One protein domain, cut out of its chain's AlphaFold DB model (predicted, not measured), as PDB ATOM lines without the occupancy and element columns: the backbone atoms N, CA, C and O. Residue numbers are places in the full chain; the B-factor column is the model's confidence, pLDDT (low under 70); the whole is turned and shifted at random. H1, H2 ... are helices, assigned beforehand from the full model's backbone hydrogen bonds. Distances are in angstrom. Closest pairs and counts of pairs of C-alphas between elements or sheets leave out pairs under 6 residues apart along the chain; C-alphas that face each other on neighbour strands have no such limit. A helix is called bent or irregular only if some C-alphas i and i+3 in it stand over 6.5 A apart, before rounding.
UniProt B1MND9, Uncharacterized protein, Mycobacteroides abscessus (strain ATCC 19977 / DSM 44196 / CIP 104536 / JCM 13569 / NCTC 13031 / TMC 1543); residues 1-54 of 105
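AT A GLANCE: This is residues 1 to 54 of the 105 residues of an uncharacterized protein of Mycobacteroides abscessus (strain ATCC 19977 / DSM 44196 / CIP 104536 / JCM 13569 / NCTC 13031 / TMC 1543) (UniProt B1MND9). A loose helical hairpin: a longer helix, H1, and a shorter one, H2, run opposite ways side by side, joined by a wide loop at one end. Residues 1 to 6 and that loop lie at the two ends of the long axis. The printed part has 54 residues with two named helices, H1 then H2, and no named strand: all helix, loose, with a radius of gyration of the C-alphas of 12.7 A and spans of 43 by 20 by 19 A.

IN THESE COORDINATES: H1, residues 7 to 24, begins at C-alpha 7 (11.538, 44.144, 12.906) and measures 28.2 A; it is neither bent nor irregular, but only just: C-alphas 18 and 21 are 6.4 A apart. H2, residues 42 to 53, measures 16.5 A and ends at C-alpha 53 (9.842, 37.432, 22.411).

HOW THE PARTS SIT: H1 touches H2 with residues 11 to 19 alone; the closest C-alphas, of Ile 12 and Val 50, are 5.9 A apart. They form a hairpin at a shallow tilt of 34 degrees, only just short of steep, opposite ways. Every O i to N i+4 pair is within hydrogen-bond range in H2, and 10 of 14 in H1.

THE WHOLE: The C-alphas farthest apart, of Met 1 and Asn 37, are 43.0 A apart. The printed part has no cut; the link from H1 to H2, residues 25 to 41, is long. pLDDT is under 70 at residues 1 to 2 and 21 to 40.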
ATOM      1  N   MET A   1       6.096  57.258   4.915       56.66
ATOM      2  CA  MET A   1       6.229  56.159   5.894       56.66
ATOM      3  C   MET A   1       6.574  54.919   5.089       56.66
ATOM      4  O   MET A   1       6.068  54.834   3.981       56.66
ATOM      5  N   SER A   2       7.505  54.075   5.544       66.94
ATOM      6  CA  SER A   2       7.820  52.831   4.823       66.94
ATOM      7  C   SER A   2       6.635  51.878   4.955       66.94
ATOM      8  O   SER A   2       6.092  51.762   6.054       66.94
ATOM      9  N   ASP A   3       6.243  51.228   3.862       82.69
ATOM     10  CA  ASP A   3       5.204  50.188   3.864       82.69
ATOM     11  C   ASP A   3       5.728  48.849   4.426       82.69
ATOM     12  O   ASP A   3       4.969  47.897   4.596       82.69
ATOM     13  N   GLU A   4       7.029  48.763   4.722       85.50
ATOM     14  CA  GLU A   4       7.649  47.566   5.283       85.50
ATOM     15  C   GLU A   4       7.387  47.443   6.798       85.50
ATOM     16  O   GLU A   4       7.594  48.415   7.536       85.50
ATOM     17  N   PRO A   5       6.983  46.254   7.291       86.81
ATOM     18  CA  PRO A   5       6.854  46.001   8.721       86.81
ATOM     19  C   PRO A   5       8.183  46.213   9.452       86.81
ATOM     20  O   PRO A   5       9.235  45.775   8.985       86.81
ATOM     21  N   SER A   6       8.135  46.827  10.632       89.44
ATOM     22  CA  SER A   6       9.296  46.921  11.518       89.44
ATOM     23  C   SER A   6       9.749  45.538  11.983       89.44
ATOM     24  O   SER A   6       8.963  44.593  12.024       89.44
ATOM     25  N   ASP A   7      11.002  45.417  12.410       89.94
ATOM     26  CA  ASP A   7      11.538  44.144  12.906       89.94
ATOM     27  C   ASP A   7      10.744  43.605  14.105       89.94
ATOM     28  O   ASP A   7      10.502  42.405  14.207       89.94
ATOM     29  N   ALA A   8      10.219  44.497  14.954       89.25
ATOM     30  CA  ALA A   8       9.304  44.115  16.027       89.25
ATOM     31  C   ALA A   8       7.998  43.524  15.475       89.25
ATOM     32  O   ALA A   8       7.503  42.528  15.989       89.25
ATOM     33  N   GLN A   9       7.431  44.124  14.423       90.75
ATOM     34  CA  GLN A   9       6.215  43.614  13.784       90.75
ATOM     35  C   GLN A   9       6.456  42.257  13.114       90.75
ATOM     36  O   GLN A   9       5.588  41.392  13.200       90.75
ATOM     37  N   LYS A  10       7.629  42.052  12.502       92.38
ATOM     38  CA  LYS A  10       8.038  40.758  11.934       92.38
ATOM     39  C   LYS A  10       8.145  39.687  13.028       92.38
ATOM     40  O   LYS A  10       7.539  38.630  12.883       92.38
ATOM     41  N   LEU A  11       8.805  39.995  14.147       90.31
ATOM     42  CA  LEU A  11       8.936  39.086  15.292       90.31
ATOM     43  C   LEU A  11       7.577  38.727  15.914       90.31
ATOM     44  O   LEU A  11       7.300  37.562  16.187       90.31
ATOM     45  N   ILE A  12       6.696  39.713  16.102       91.38
ATOM     46  CA  ILE A  12       5.332  39.474  16.600       91.38
ATOM     47  C   ILE A  12       4.562  38.560  15.638       91.38
ATOM     48  O   ILE A  12       3.879  37.637  16.079       91.38
ATOM     49  N   ALA A  13       4.668  38.800  14.327       91.38
ATOM     50  CA  ALA A  13       3.991  37.989  13.322       91.38
ATOM     51  C   ALA A  13       4.483  36.533  13.318       91.38
ATOM     52  O   ALA A  13       3.664  35.627  13.179       91.38
ATOM     53  N   GLU A  14       5.784  36.308  13.517       89.38
ATOM     54  CA  GLU A  14       6.373  34.971  13.645       89.38
ATOM     55  C   GLU A  14       5.800  34.215  14.852       89.38
ATOM     56  O   GLU A  14       5.312  33.095  14.697       89.38
ATOM     57  N   VAL A  15       5.754  34.852  16.029       89.19
ATOM     58  CA  VAL A  15       5.161  34.248  17.235       89.19
ATOM     59  C   VAL A  15       3.696  33.887  16.999       89.19
ATOM     60  O   VAL A  15       3.283  32.768  17.305       89.19
ATOM     61  N   ILE A  16       2.907  34.796  16.420       87.75
ATOM     62  CA  ILE A  16       1.494  34.533  16.120       87.75
ATOM     63  C   ILE A  16       1.357  33.365  15.137       87.75
ATOM     64  O   ILE A  16       0.511  32.499  15.341       87.75
ATOM     65  N   ALA A  17       2.173  33.318  14.081       84.81
ATOM     66  CA  ALA A  17       2.109  32.266  13.071       84.81
ATOM     67  C   ALA A  17       2.403  30.881  13.666       84.81
ATOM     68  O   ALA A  17       1.618  29.958  13.442       84.81
ATOM     69  N   THR A  18       3.459  30.760  14.479       81.31
ATOM     70  CA  THR A  18       3.817  29.511  15.174       81.31
ATOM     71  C   THR A  18       2.674  29.007  16.051       81.31
ATOM     72  O   THR A  18       2.393  27.813  16.080       81.31
ATOM     73  N   HIS A  19       1.957  29.913  16.718       78.12
ATOM     74  CA  HIS A  19       0.896  29.531  17.648       78.12
ATOM     75  C   HIS A  19      -0.495  29.427  17.002       78.12
ATOM     76  O   HIS A  19      -1.412  28.885  17.616       78.12
ATOM     77  N   ARG A  20      -0.677  29.898  15.761       71.50
ATOM     78  CA  ARG A  20      -1.950  29.826  15.023       71.50
ATOM     79  C   ARG A  20      -2.268  28.418  14.513       71.50
ATOM     80  O   ARG A  20      -3.436  28.046  14.497       71.50
ATOM     81  N   ALA A  21      -1.255  27.645  14.116       57.84
ATOM     82  CA  ALA A  21      -1.425  26.272  13.618       57.84
ATOM     83  C   ALA A  21      -1.953  25.294  14.693       57.84
ATOM     84  O   ALA A  21      -2.543  24.268  14.376       57.84
ATOM     85  N   LEU A  22      -1.814  25.654  15.971       59.09
ATOM     86  CA  LEU A  22      -2.174  24.834  17.134       59.09
ATOM     87  C   LEU A  22      -3.686  24.744  17.393       59.09
ATOM     88  O   LEU A  22      -4.124  23.993  18.262       59.09
ATOM     89  N   PHE A  23      -4.489  25.507  16.651       52.16
ATOM     90  CA  PHE A  23      -5.948  25.453  16.730       52.16
ATOM     91  C   PHE A  23      -6.531  24.172  16.101       52.16
ATOM     92  O   PHE A  23      -7.651  23.789  16.429       52.16
ATOM     93  N   ASP A  24      -5.751  23.484  15.257       52.75
ATOM     94  CA  ASP A  24      -6.144  22.253  14.556       52.75
ATOM     95  C   ASP A  24      -5.710  20.955  15.280       52.75
ATOM     96  O   ASP A  24      -5.886  19.857  14.752       52.75
ATOM     97  N   GLY A  25      -5.209  21.048  16.521       51.84
ATOM     98  CA  GLY A  25      -5.037  19.892  17.417       51.84
ATOM     99  C   GLY A  25      -3.635  19.276  17.502       51.84
ATOM    100  O   GLY A  25      -3.473  18.256  18.174       51.84
ATOM    101  N   GLU A  26      -2.616  19.879  16.887       55.16
ATOM    102  CA  GLU A  26      -1.214  19.518  17.137       55.16
ATOM    103  C   GLU A  26      -0.667  20.254  18.371       55.16
ATOM    104  O   GLU A  26      -0.932  21.436  18.588       55.16
ATOM    105  N   ALA A  27       0.080  19.533  19.214       55.69
ATOM    106  CA  ALA A  27       0.789  20.121  20.346       55.69
ATOM    107  C   ALA A  27       1.927  21.025  19.846       55.69
ATOM    108  O   ALA A  27       2.563  20.728  18.837       55.69
ATOM    109  N   CYS A  28       2.197  22.122  20.556       58.88
ATOM    110  CA  CYS A  28       3.324  22.986  20.229       58.88
ATOM    111  C   CYS A  28       4.622  22.346  20.719       58.88
ATOM    112  O   CYS A  28       4.806  22.182  21.918       58.88
ATOM    113  N   ASP A  29       5.555  22.046  19.820       60.53
ATOM    114  CA  ASP A  29       6.913  21.656  20.229       60.53
ATOM    115  C   ASP A  29       7.731  22.864  20.729       60.53
ATOM    116  O   ASP A  29       8.749  22.700  21.402       60.53
ATOM    117  N   ALA A  30       7.295  24.090  20.410       63.22
ATOM    118  CA  ALA A  30       7.977  25.327  20.787       63.22
ATOM    119  C   ALA A  30       7.546  25.880  22.160       63.22
ATOM    120  O   ALA A  30       8.229  26.753  22.700       63.22
ATOM    121  N   CYS A  31       6.442  25.395  22.741       66.31
ATOM    122  CA  CYS A  31       5.986  25.806  24.067       66.31
ATOM    123  C   CYS A  31       5.169  24.705  24.765       66.31
ATOM    124  O   CYS A  31       4.461  23.938  24.128       66.31
ATOM    125  N   ASP A  32       5.197  24.662  26.099       63.53
ATOM    126  CA  ASP A  32       4.481  23.655  26.905       63.53
ATOM    127  C   ASP A  32       2.942  23.827  26.923       63.53
ATOM    128  O   ASP A  32       2.252  23.266  27.783       63.53
ATOM    129  N   TRP A  33       2.370  24.613  26.003       65.50
ATOM    130  CA  TRP A  33       0.925  24.803  25.934       65.50
ATOM    131  C   TRP A  33       0.239  23.524  25.452       65.50
ATOM    132  O   TRP A  33       0.353  23.114  24.296       65.50
ATOM    133  N   LYS A  34      -0.519  22.895  26.351       60.47
ATOM    134  CA  LYS A  34      -1.390  21.764  26.026       60.47
ATOM    135  C   LYS A  34      -2.797  22.292  25.820       60.47
ATOM    136  O   LYS A  34      -3.330  22.960  26.698       60.47
ATOM    137  N   PHE A  35      -3.403  21.968  24.682       57.00
ATOM    138  CA  PHE A  35      -4.785  22.325  24.377       57.00
ATOM    139  C   PHE A  35      -5.734  21.592  25.343       57.00
ATOM    140  O   PHE A  35      -6.211  20.492  25.070       57.00
ATOM    141  N   THR A  36      -5.977  22.155  26.527       54.97
ATOM    142  CA  THR A  36      -6.851  21.560  27.543       54.97
ATOM    143  C   THR A  36      -8.296  21.968  27.313       54.97
ATOM    144  O   THR A  36      -8.890  22.552  28.197       54.97
ATOM    145  N   ASN A  37      -8.867  21.684  26.137       50.78
ATOM    146  CA  ASN A  37     -10.307  21.793  25.814       50.78
ATOM    147  C   ASN A  37     -11.032  23.121  26.166       50.78
ATOM    148  O   ASN A  37     -12.243  23.239  25.987       50.78
ATOM    149  N   GLU A  38     -10.312  24.131  26.642       54.66
ATOM    150  CA  GLU A  38     -10.793  25.460  26.960       54.66
ATOM    151  C   GLU A  38     -10.398  26.338  25.780       54.66
ATOM    152  O   GLU A  38      -9.265  26.781  25.632       54.66
ATOM    153  N   TYR A  39     -11.373  26.579  24.908       55.16
ATOM    154  CA  TYR A  39     -11.303  27.573  23.831       55.16
ATOM    155  C   TYR A  39     -10.890  28.973  24.350       55.16
ATOM    156  O   TYR A  39     -10.489  29.843  23.582       55.16
ATOM    157  N   TYR A  40     -11.004  29.186  25.664       56.62
ATOM    158  CA  TYR A  40     -10.603  30.374  26.399       56.62
ATOM    159  C   TYR A  40      -9.157  30.221  26.889       56.62
ATOM    160  O   TYR A  40      -8.879  29.382  27.736       56.62
ATOM    161  N   GLY A  41      -8.240  31.034  26.359       72.81
ATOM    162  CA  GLY A  41      -6.856  31.115  26.850       72.81
ATOM    163  C   GLY A  41      -5.782  31.088  25.764       72.81
ATOM    164  O   GLY A  41      -4.644  31.456  26.038       72.81
ATOM    165  N   HIS A  42      -6.125  30.725  24.521       78.19
ATOM    166  CA  HIS A  42      -5.163  30.737  23.408       78.19
ATOM    167  C   HIS A  42      -4.619  32.145  23.132       78.19
ATOM    168  O   HIS A  42      -3.407  32.333  23.124       78.19
ATOM    169  N   ASP A  43      -5.489  33.151  23.018       82.56
ATOM    170  CA  ASP A  43      -5.058  34.539  22.800       82.56
ATOM    171  C   ASP A  43      -4.206  35.076  23.964       82.56
ATOM    172  O   ASP A  43      -3.233  35.801  23.751       82.56
ATOM    173  N   GLU A  44      -4.540  34.699  25.202       84.00
ATOM    174  CA  GLU A  44      -3.771  35.076  26.395       84.00
ATOM    175  C   GLU A  44      -2.385  34.424  26.388       84.00
ATOM    176  O   GLU A  44      -1.387  35.083  26.682       84.00
ATOM    177  N   HIS A  45      -2.307  33.156  25.987       84.19
ATOM    178  CA  HIS A  45      -1.047  32.455  25.793       84.19
ATOM    179  C   HIS A  45      -0.190  33.118  24.708       84.19
ATOM    180  O   HIS A  45       0.971  33.439  24.961       84.19
ATOM    181  N   VAL A  46      -0.765  33.407  23.536       86.00
ATOM    182  CA  VAL A  46      -0.053  34.092  22.446       86.00
ATOM    183  C   VAL A  46       0.457  35.460  22.903       86.00
ATOM    184  O   VAL A  46       1.595  35.819  22.599       86.00
ATOM    185  N   ALA A  47      -0.327  36.211  23.682       88.81
ATOM    186  CA  ALA A  47       0.108  37.491  24.237       88.81
ATOM    187  C   ALA A  47       1.325  37.346  25.172       88.81
ATOM    188  O   ALA A  47       2.235  38.175  25.122       88.81
ATOM    189  N   VAL A  48       1.372  36.286  25.987       88.44
ATOM    190  CA  VAL A  48       2.525  35.974  26.849       88.44
ATOM    191  C   VAL A  48       3.764  35.626  26.023       88.44
ATOM    192  O   VAL A  48       4.857  36.095  26.338       88.44
ATOM    193  N   GLU A  49       3.623  34.836  24.959       89.00
ATOM    194  CA  GLU A  49       4.760  34.485  24.099       89.00
ATOM    195  C   GLU A  49       5.282  35.695  23.312       89.00
ATOM    196  O   GLU A  49       6.495  35.871  23.177       89.00
ATOM    197  N   VAL A  50       4.395  36.597  22.878       91.50
ATOM    198  CA  VAL A  50       4.791  37.879  22.275       91.50
ATOM    199  C   VAL A  50       5.561  38.742  23.277       91.50
ATOM    200  O   VAL A  50       6.601  39.302  22.927       91.50
ATOM    201  N   ASP A  51       5.091  38.838  24.523       91.62
ATOM    202  CA  ASP A  51       5.781  39.587  25.576       91.62
ATOM    203  C   ASP A  51       7.201  39.053  25.812       91.62
ATOM    204  O   ASP A  51       8.165  39.824  25.821       91.62
ATOM    205  N   LYS A  52       7.351  37.727  25.913       89.00
ATOM    206  CA  LYS A  52       8.653  37.060  26.051       89.00
ATOM    207  C   LYS A  52       9.569  37.323  24.858       89.00
ATOM    208  O   LYS A  52      10.732  37.666  25.067       89.00
ATOM    209  N   ALA A  53       9.064  37.192  23.629       89.94
ATOM    210  CA  ALA A  53       9.842  37.432  22.411       89.94
ATOM    211  C   ALA A  53      10.335  38.883  22.332       89.94
ATOM    212  O   ALA A  53      11.482  39.146  21.973       89.94
ATOM    213  N   LEU A  54       9.510  39.829  22.784       90.56
ATOM    214  CA  LEU A  54       9.886  41.230  22.956       90.56
ATOM    215  C   LEU A  54      10.740  41.471  24.219       90.56
ATOM    216  O   LEU A  54      10.869  42.608  24.673       90.56
TER     217      LEU A  54